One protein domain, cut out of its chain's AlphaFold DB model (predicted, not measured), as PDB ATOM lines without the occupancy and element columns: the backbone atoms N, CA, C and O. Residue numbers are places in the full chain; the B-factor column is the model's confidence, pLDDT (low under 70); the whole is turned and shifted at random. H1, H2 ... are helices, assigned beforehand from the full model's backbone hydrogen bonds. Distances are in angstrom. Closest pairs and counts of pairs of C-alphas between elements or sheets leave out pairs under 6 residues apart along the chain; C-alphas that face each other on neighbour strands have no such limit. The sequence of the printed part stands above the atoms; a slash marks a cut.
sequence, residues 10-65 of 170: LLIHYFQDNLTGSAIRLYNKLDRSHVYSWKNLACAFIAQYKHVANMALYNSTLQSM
ATOM      1  N   LEU A  10      -2.430 -71.373 -66.388       88.06
ATOM      2  CA  LEU A  10      -1.533 -71.769 -67.472       88.06
ATOM      3  C   LEU A  10      -0.898 -70.542 -68.137       88.06
ATOM      4  O   LEU A  10       0.296 -70.538 -68.424       88.06
ATOM      5  N   LEU A  11      -1.681 -69.482 -68.348       88.06
ATOM      6  CA  LEU A  11      -1.195 -68.236 -68.947       88.06
ATOM      7  C   LEU A  11      -0.227 -67.492 -68.034       88.06
ATOM      8  O   LEU A  11       0.785 -66.976 -68.505       88.06
ATOM      9  N   ILE A  12      -0.513 -67.466 -66.731       88.12
ATOM     10  CA  ILE A  12       0.388 -66.895 -65.729       88.12
ATOM     11  C   ILE A  12       1.714 -67.661 -65.718       88.12
ATOM     12  O   ILE A  12       2.764 -67.028 -65.815       88.12
ATOM     13  N   HIS A  13       1.675 -68.997 -65.673       88.19
ATOM     14  CA  HIS A  13       2.882 -69.828 -65.682       88.19
ATOM     15  C   HIS A  13       3.694 -69.630 -66.964       88.19
ATOM     16  O   HIS A  13       4.894 -69.370 -66.917       88.19
ATOM     17  N   TYR A  14       3.030 -69.671 -68.121       89.69
ATOM     18  CA  TYR A  14       3.684 -69.442 -69.403       89.69
ATOM     19  C   TYR A  14       4.329 -68.055 -69.459       89.69
ATOM     20  O   TYR A  14       5.474 -67.914 -69.879       89.69
ATOM     21  N   PHE A  15       3.630 -67.016 -69.003       89.19
ATOM     22  CA  PHE A  15       4.197 -65.674 -68.954       89.19
ATOM     23  C   PHE A  15       5.434 -65.615 -68.062       89.19
ATOM     24  O   PHE A  15       6.435 -65.054 -68.489       89.19
ATOM     25  N   GLN A  16       5.397 -66.230 -66.877       88.81
ATOM     26  CA  GLN A  16       6.537 -66.289 -65.960       88.81
ATOM     27  C   GLN A  16       7.773 -66.927 -66.597       88.81
ATOM     28  O   GLN A  16       8.852 -66.339 -66.519       88.81
ATOM     29  N   ASP A  17       7.610 -68.075 -67.255       91.19
ATOM     30  CA  ASP A  17       8.713 -68.818 -67.880       91.19
ATOM     31  C   ASP A  17       9.375 -68.045 -69.028       91.19
ATOM     32  O   ASP A  17      10.564 -68.208 -69.299       91.19
ATOM     33  N   ASN A  18       8.616 -67.173 -69.697       91.75
ATOM     34  CA  ASN A  18       9.108 -66.367 -70.814       91.75
ATOM     35  C   ASN A  18       9.784 -65.051 -70.377       91.75
ATOM     36  O   ASN A  18      10.342 -64.335 -71.214       91.75
ATOM     37  N   LEU A  19       9.757 -64.693 -69.088       91.25
ATOM     38  CA  LEU A  19      10.389 -63.464 -68.607       91.25
ATOM     39  C   LEU A  19      11.905 -63.622 -68.482       91.25
ATOM     40  O   LEU A  19      12.414 -64.460 -67.745       91.25
ATOM     41  N   THR A  20      12.644 -62.707 -69.104       90.81
ATOM     42  CA  THR A  20      14.108 -62.651 -69.009       90.81
ATOM     43  C   THR A  20      14.599 -61.255 -68.612       90.81
ATOM     44  O   THR A  20      13.908 -60.240 -68.758       90.81
ATOM     45  N   GLY A  21      15.806 -61.184 -68.042       90.56
ATOM     46  CA  GLY A  21      16.497 -59.923 -67.758       90.56
ATOM     47  C   GLY A  21      15.739 -58.973 -66.821       90.56
ATOM     48  O   GLY A  21      15.464 -59.287 -65.668       90.56
ATOM     49  N   SER A  22      15.446 -57.754 -67.278       86.62
ATOM     50  CA  SER A  22      14.753 -56.744 -66.460       86.62
ATOM     51  C   SER A  22      13.253 -57.008 -66.303       86.62
ATOM     52  O   SER A  22      12.658 -56.520 -65.342       86.62
ATOM     53  N   ALA A  23      12.658 -57.820 -67.182       86.19
ATOM     54  CA  ALA A  23      11.237 -58.148 -67.132       86.19
ATOM     55  C   ALA A  23      10.898 -59.038 -65.920       86.19
ATOM     56  O   ALA A  23       9.908 -58.783 -65.235       86.19
ATOM     57  N   ILE A  24      11.767 -59.995 -65.560       90.31
ATOM     58  CA  ILE A  24      11.574 -60.828 -64.356       90.31
ATOM     59  C   ILE A  24      11.718 -60.011 -63.062       90.31
ATOM     60  O   ILE A  24      10.991 -60.220 -62.093       90.31
ATOM     61  N   ARG A  25      12.616 -59.014 -63.053       89.12
ATOM     62  CA  ARG A  25      12.767 -58.078 -61.927       89.12
ATOM     63  C   ARG A  25      11.525 -57.216 -61.735       89.12
ATOM     64  O   ARG A  25      11.174 -56.928 -60.596       89.12
ATOM     65  N   LEU A  26      10.888 -56.798 -62.829       87.19
ATOM     66  CA  LEU A  26       9.624 -56.070 -62.793       87.19
ATOM     67  C   LEU A  26       8.518 -56.968 -62.228       87.19
ATOM     68  O   LEU A  26       7.895 -56.617 -61.236       87.19
ATOM     69  N   TYR A  27       8.382 -58.178 -62.769       87.88
ATOM     70  CA  TYR A  27       7.406 -59.163 -62.306       87.88
ATOM     71  C   TYR A  27       7.510 -59.462 -60.805       87.88
ATOM     72  O   TYR A  27       6.508 -59.477 -60.098       87.88
ATOM     73  N   ASN A  28       8.727 -59.628 -60.284       88.44
ATOM     74  CA  ASN A  28       8.949 -59.895 -58.861       88.44
ATOM     75  C   ASN A  28       8.595 -58.720 -57.937       88.44
ATOM     76  O   ASN A  28       8.437 -58.930 -56.738       88.44
ATOM     77  N   LYS A  29       8.473 -57.500 -58.473       86.38
ATOM     78  CA  LYS A  29       8.038 -56.310 -57.730       86.38
ATOM     79  C   LYS A  29       6.524 -56.105 -57.766       86.38
ATOM     80  O   LYS A  29       6.052 -55.138 -57.172       86.38
ATOM     81  N   LEU A  30       5.778 -56.931 -58.497       86.56
ATOM     82  CA  LEU A  30       4.324 -56.857 -58.489       86.56
ATOM     83  C   LEU A  30       3.783 -57.311 -57.137       86.56
ATOM     84  O   LEU A  30       4.250 -58.291 -56.554       86.56
ATOM     85  N   ASP A  31       2.761 -56.608 -56.665       81.12
ATOM     86  CA  ASP A  31       2.012 -57.027 -55.494       81.12
ATOM     87  C   ASP A  31       1.143 -58.240 -55.846       81.12
ATOM     88  O   ASP A  31       0.102 -58.134 -56.501       81.12
ATOM     89  N   ARG A  32       1.596 -59.416 -55.406       76.69
ATOM     90  CA  ARG A  32       0.937 -60.700 -55.676       76.69
ATOM     91  C   ARG A  32      -0.426 -60.821 -54.995       76.69
ATOM     92  O   ARG A  32      -1.214 -61.663 -55.409       76.69
ATOM     93  N   SER A  33      -0.735 -59.976 -54.008       76.25
ATOM     94  CA  SER A  33      -2.018 -60.011 -53.295       76.25
ATOM     95  C   SER A  33      -3.212 -59.538 -54.134       76.25
ATOM     96  O   SER A  33      -4.350 -59.703 -53.708       76.25
ATOM     97  N   HIS A  34      -2.980 -58.992 -55.333       68.56
ATOM     98  CA  HIS A  34      -4.030 -58.511 -56.239       68.56
ATOM     99  C   HIS A  34      -4.087 -59.278 -57.578       68.56
ATOM    100  O   HIS A  34      -4.888 -58.953 -58.462       68.56
ATOM    101  N   VAL A  35      -3.259 -60.315 -57.742       76.75
ATOM    102  CA  VAL A  35      -3.093 -61.052 -59.001       76.75
ATOM    103  C   VAL A  35      -3.794 -62.409 -58.924       76.75
ATOM    104  O   VAL A  35      -3.176 -63.432 -58.657       76.75
ATOM    105  N   TYR A  36      -5.106 -62.401 -59.159       81.38
ATOM    106  CA  TYR A  36      -5.960 -63.601 -59.119       81.38
ATOM    107  C   TYR A  36      -6.391 -64.109 -60.504       81.38
ATOM    108  O   TYR A  36      -7.079 -65.117 -60.599       81.38
ATOM    109  N   SER A  37      -6.026 -63.397 -61.572       88.50
ATOM    110  CA  SER A  37      -6.353 -63.736 -62.961       88.50
ATOM    111  C   SER A  37      -5.251 -63.261 -63.901       88.50
ATOM    112  O   SER A  37      -4.518 -62.313 -63.581       88.50
ATOM    113  N   TRP A  38      -5.169 -63.859 -65.093       88.50
ATOM    114  CA  TRP A  38      -4.250 -63.411 -66.142       88.50
ATOM    115  C   TRP A  38      -4.465 -61.932 -66.472       88.50
ATOM    116  O   TRP A  38      -3.514 -61.160 -66.598       88.50
ATOM    117  N   LYS A  39      -5.731 -61.508 -66.536       89.75
ATOM    118  CA  LYS A  39      -6.101 -60.115 -66.798       89.75
ATOM    119  C   LYS A  39      -5.530 -59.167 -65.741       89.75
ATOM    120  O   LYS A  39      -4.937 -58.153 -66.104       89.75
ATOM    121  N   ASN A  40      -5.671 -59.491 -64.455       89.38
ATOM    122  CA  ASN A  40      -5.140 -58.653 -63.375       89.38
ATOM    123  C   ASN A  40      -3.610 -58.601 -63.418       89.38
ATOM    124  O   ASN A  40      -3.035 -57.522 -63.265       89.38
ATOM    125  N   LEU A  41      -2.963 -59.739 -63.694       90.50
ATOM    126  CA  LEU A  41      -1.512 -59.823 -63.854       90.50
ATOM    127  C   LEU A  41      -1.023 -58.919 -64.987       90.50
ATOM    128  O   LEU A  41      -0.148 -58.077 -64.778       90.50
ATOM    129  N   ALA A  42      -1.608 -59.070 -66.175       89.94
ATOM    130  CA  ALA A  42      -1.240 -58.309 -67.360       89.94
ATOM    131  C   ALA A  42      -1.458 -56.805 -67.142       89.94
ATOM    132  O   ALA A  42      -0.577 -56.001 -67.446       89.94
ATOM    133  N   CYS A  43      -2.592 -56.413 -66.550       89.12
ATOM    134  CA  CYS A  43      -2.864 -55.018 -66.210       89.12
ATOM    135  C   CYS A  43      -1.827 -54.448 -65.230       89.12
ATOM    136  O   CYS A  43      -1.307 -53.356 -65.472       89.12
ATOM    137  N   ALA A  44      -1.491 -55.178 -64.163       89.56
ATOM    138  CA  ALA A  44      -0.517 -54.733 -63.169       89.56
ATOM    139  C   ALA A  44       0.902 -54.636 -63.759       89.56
ATOM    140  O   ALA A  44       1.589 -53.633 -63.562       89.56
ATOM    141  N   PHE A  45       1.313 -55.630 -64.553       89.62
ATOM    142  CA  PHE A  45       2.611 -55.639 -65.229       89.62
ATOM    143  C   PHE A  45       2.748 -54.476 -66.217       89.62
ATOM    144  O   PHE A  45       3.747 -53.759 -66.193       89.62
ATOM    145  N   ILE A  46       1.729 -54.233 -67.052       88.94
ATOM    146  CA  ILE A  46       1.715 -53.107 -67.998       88.94
ATOM    147  C   ILE A  46       1.761 -51.772 -67.252       88.94
ATOM    148  O   ILE A  46       2.500 -50.875 -67.658       88.94
ATOM    149  N   ALA A  47       0.994 -51.620 -66.169       87.06
ATOM    150  CA  ALA A  47       1.000 -50.399 -65.369       87.06
ATOM    151  C   ALA A  47       2.390 -50.127 -64.773       87.06
ATOM    152  O   ALA A  47       2.899 -49.009 -64.871       87.06
ATOM    153  N   GLN A  48       3.043 -51.157 -64.229       85.19
ATOM    154  CA  GLN A  48       4.378 -51.029 -63.655       85.19
ATOM    155  C   GLN A  48       5.448 -50.765 -64.721       85.19
ATOM    156  O   GLN A  48       6.330 -49.934 -64.511       85.19
ATOM    157  N   TYR A  49       5.353 -51.422 -65.880       87.06
ATOM    158  CA  TYR A  49       6.249 -51.179 -67.008       87.06
ATOM    159  C   TYR A  49       6.144 -49.731 -67.485       87.06
ATOM    160  O   TYR A  49       7.160 -49.052 -67.607       87.06
ATOM    161  N   LYS A  50       4.915 -49.235 -67.691       85.25
ATOM    162  CA  LYS A  50       4.664 -47.840 -68.075       85.25
ATOM    163  C   LYS A  50       5.226 -46.869 -67.047       85.25
ATOM    164  O   LYS A  50       5.876 -45.910 -67.440       85.25
ATOM    165  N   HIS A  51       5.038 -47.139 -65.755       83.44
ATOM    166  CA  HIS A  51       5.622 -46.317 -64.701       83.44
ATOM    167  C   HIS A  51       7.150 -46.262 -64.820       83.44
ATOM    168  O   HIS A  51       7.707 -45.178 -64.927       83.44
ATOM    169  N   VAL A  52       7.834 -47.410 -64.889       82.75
ATOM    170  CA  VAL A  52       9.304 -47.462 -64.992       82.75
ATOM    171  C   VAL A  52       9.824 -46.826 -66.289       82.75
ATOM    172  O   VAL A  52      10.830 -46.118 -66.261       82.75
ATOM    173  N   ALA A  53       9.145 -47.039 -67.417       82.31
ATOM    174  CA  ALA A  53       9.509 -46.441 -68.700       82.31
ATOM    175  C   ALA A  53       9.352 -44.912 -68.677       82.31
ATOM    176  O   ALA A  53      10.268 -44.191 -69.071       82.31
ATOM    177  N   ASN A  54       8.231 -44.422 -68.140       79.88
ATOM    178  CA  ASN A  54       8.001 -42.999 -67.929       79.88
ATOM    179  C   ASN A  54       9.072 -42.419 -66.997       79.88
ATOM    180  O   ASN A  54       9.684 -41.412 -67.337       79.88
ATOM    181  N   MET A  55       9.374 -43.082 -65.875       75.19
ATOM    182  CA  MET A  55      10.421 -42.651 -64.937       75.19
ATOM    183  C   MET A  55      11.769 -42.430 -65.625       75.19
ATOM    184  O   MET A  55      12.415 -41.413 -65.384       75.19
ATOM    185  N   ALA A  56      12.196 -43.362 -66.479       77.75
ATOM    186  CA  ALA A  56      13.462 -43.247 -67.195       77.75
ATOM    187  C   ALA A  56      13.474 -42.043 -68.151       77.75
ATOM    188  O   ALA A  56      14.440 -41.278 -68.166       77.75
ATOM    189  N   LEU A  57      12.381 -41.842 -68.894       73.19
ATOM    190  CA  LEU A  57      12.229 -40.714 -69.808       73.19
ATOM    191  C   LEU A  57      12.260 -39.377 -69.054       73.19
ATOM    192  O   LEU A  57      13.060 -38.503 -69.384       73.19
ATOM    193  N   TYR A  58      11.461 -39.232 -67.996       75.25
ATOM    194  CA  TYR A  58      11.426 -37.997 -67.213       75.25
ATOM    195  C   TYR A  58      12.749 -37.723 -66.507       75.25
ATOM    196  O   TYR A  58      13.176 -36.577 -66.483       75.25
ATOM    197  N   ASN A  59      13.442 -38.744 -65.996       73.88
ATOM    198  CA  ASN A  59      14.757 -38.548 -65.388       73.88
ATOM    199  C   ASN A  59      15.752 -37.926 -66.384       73.88
ATOM    200  O   ASN A  59      16.446 -36.978 -66.036       73.88
ATOM    201  N   SER A  60      15.754 -38.375 -67.645       74.19
ATOM    202  CA  SER A  60      16.614 -37.778 -68.677       74.19
ATOM    203  C   SER A  60      16.273 -36.308 -68.963       74.19
ATOM    204  O   SER A  60      17.168 -35.464 -69.014       74.19
ATOM    205  N   THR A  61      14.983 -35.966 -69.050       77.81
ATOM    206  CA  THR A  61      14.528 -34.581 -69.250       77.81
ATOM    207  C   THR A  61      14.854 -33.701 -68.044       77.81
ATOM    208  O   THR A  61      15.331 -32.581 -68.205       77.81
ATOM    209  N   LEU A  62      14.647 -34.202 -66.827       79.50
ATOM    210  CA  LEU A  62      14.897 -33.461 -65.592       79.50
ATOM    211  C   LEU A  62      16.396 -33.267 -65.336       79.50
ATOM    212  O   LEU A  62      16.788 -32.191 -64.910       79.50
ATOM    213  N   GLN A  63      17.253 -34.242 -65.657       70.62
ATOM    214  CA  GLN A  63      18.713 -34.067 -65.586       70.62
ATOM    215  C   GLN A  63      19.243 -33.043 -66.598       70.62
ATOM    216  O   GLN A  63      20.285 -32.435 -66.363       70.62
ATOM    217  N   SER A  64      18.529 -32.825 -67.705       71.00
ATOM    218  CA  SER A  64      18.850 -31.752 -68.652       71.00
ATOM    219  C   SER A  64      18.399 -30.363 -68.176       71.00
ATOM    220  O   SER A  64      18.814 -29.358 -68.752       71.00
ATOM    221  N   MET A  65      17.582 -30.278 -67.114       72.69
ATOM    222  CA  MET A  65      17.207 -29.007 -66.490       72.69
ATOM    223  C   MET A  65      18.347 -28.483 -65.621       72.69
ATOM    224  O   MET A  65      18.365 -28.636 -64.403       72.69
TER     225      MET A  65
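AT A GLANCE: This is residues 10 to 65 of the 170 residues of the protein "uncharacterized protein LOC110417947" of Herrania umbratica (UniProt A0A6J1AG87). Look for one long helix, H3, with a small compact head about its earlier part and its later part, residues 53 to 63, sticking out as an arm that continues to residue 65. In the head, the short helix H2 packs steeply across H3, the other short helix, H1, sits near where H3 begins, and residues 29 to 37 loop from H2 back to the start of H3. The printed part has 56 residues, with three named helices in the order H1, H2, H3 and no named strand; its class is all helix. The whole is loose, with a radius of gyration of the C-alphas of 13.6 A, and spans 46 by 22 by 14 A.

IN THESE COORDINATES: Find C-alpha 38 at (-4.250, -63.411, -66.142); from there H3, residues 38 to 63, runs 37.3 A to C-alpha 63 at (18.713, -34.067, -65.586). H2 is residues 22 to 28, 10.1 A long. H1, residues 10 to 17, begins at C-alpha 10, (-1.533, -71.769, -67.472), and is 10.7 A long.

HOW THE PARTS SIT: Start on H3 at residues 45 to 49, the part that touches H2; the closest C-alphas are those of Tyr 27 and Phe 45, 6.6 A apart. H2 and H3 run opposite ways at a steep tilt of 53 degrees. Go back to residues 38 to 41, with which H3 only just touches H1, with 3 pairs of C-alphas within 8 A; the closest are those of Ile 12 and Trp 38, 5.8 A apart. These two run the same way at 36 degrees, only just a steep tilt. H1 and H2 are close but not clearly touching; their closest C-alphas, those of Gln 16 and Ile 24, are 7.6 A apart. In H1, H2 and H3 every O i to N i+4 pair is within hydrogen-bond range.

THE WHOLE: The C-alphas of Leu 10 and Met 65 are the two farthest apart, at 46.7 A. Without residues 53 to 65, which stand free, the body spans 24 by 19 by 14 A. The printed part has no cut; the link from H1 to H2 is tight, and that from H2 to H3 is short. The mean pLDDT of the printed part is 84.2, and residue 34 alone is under 70.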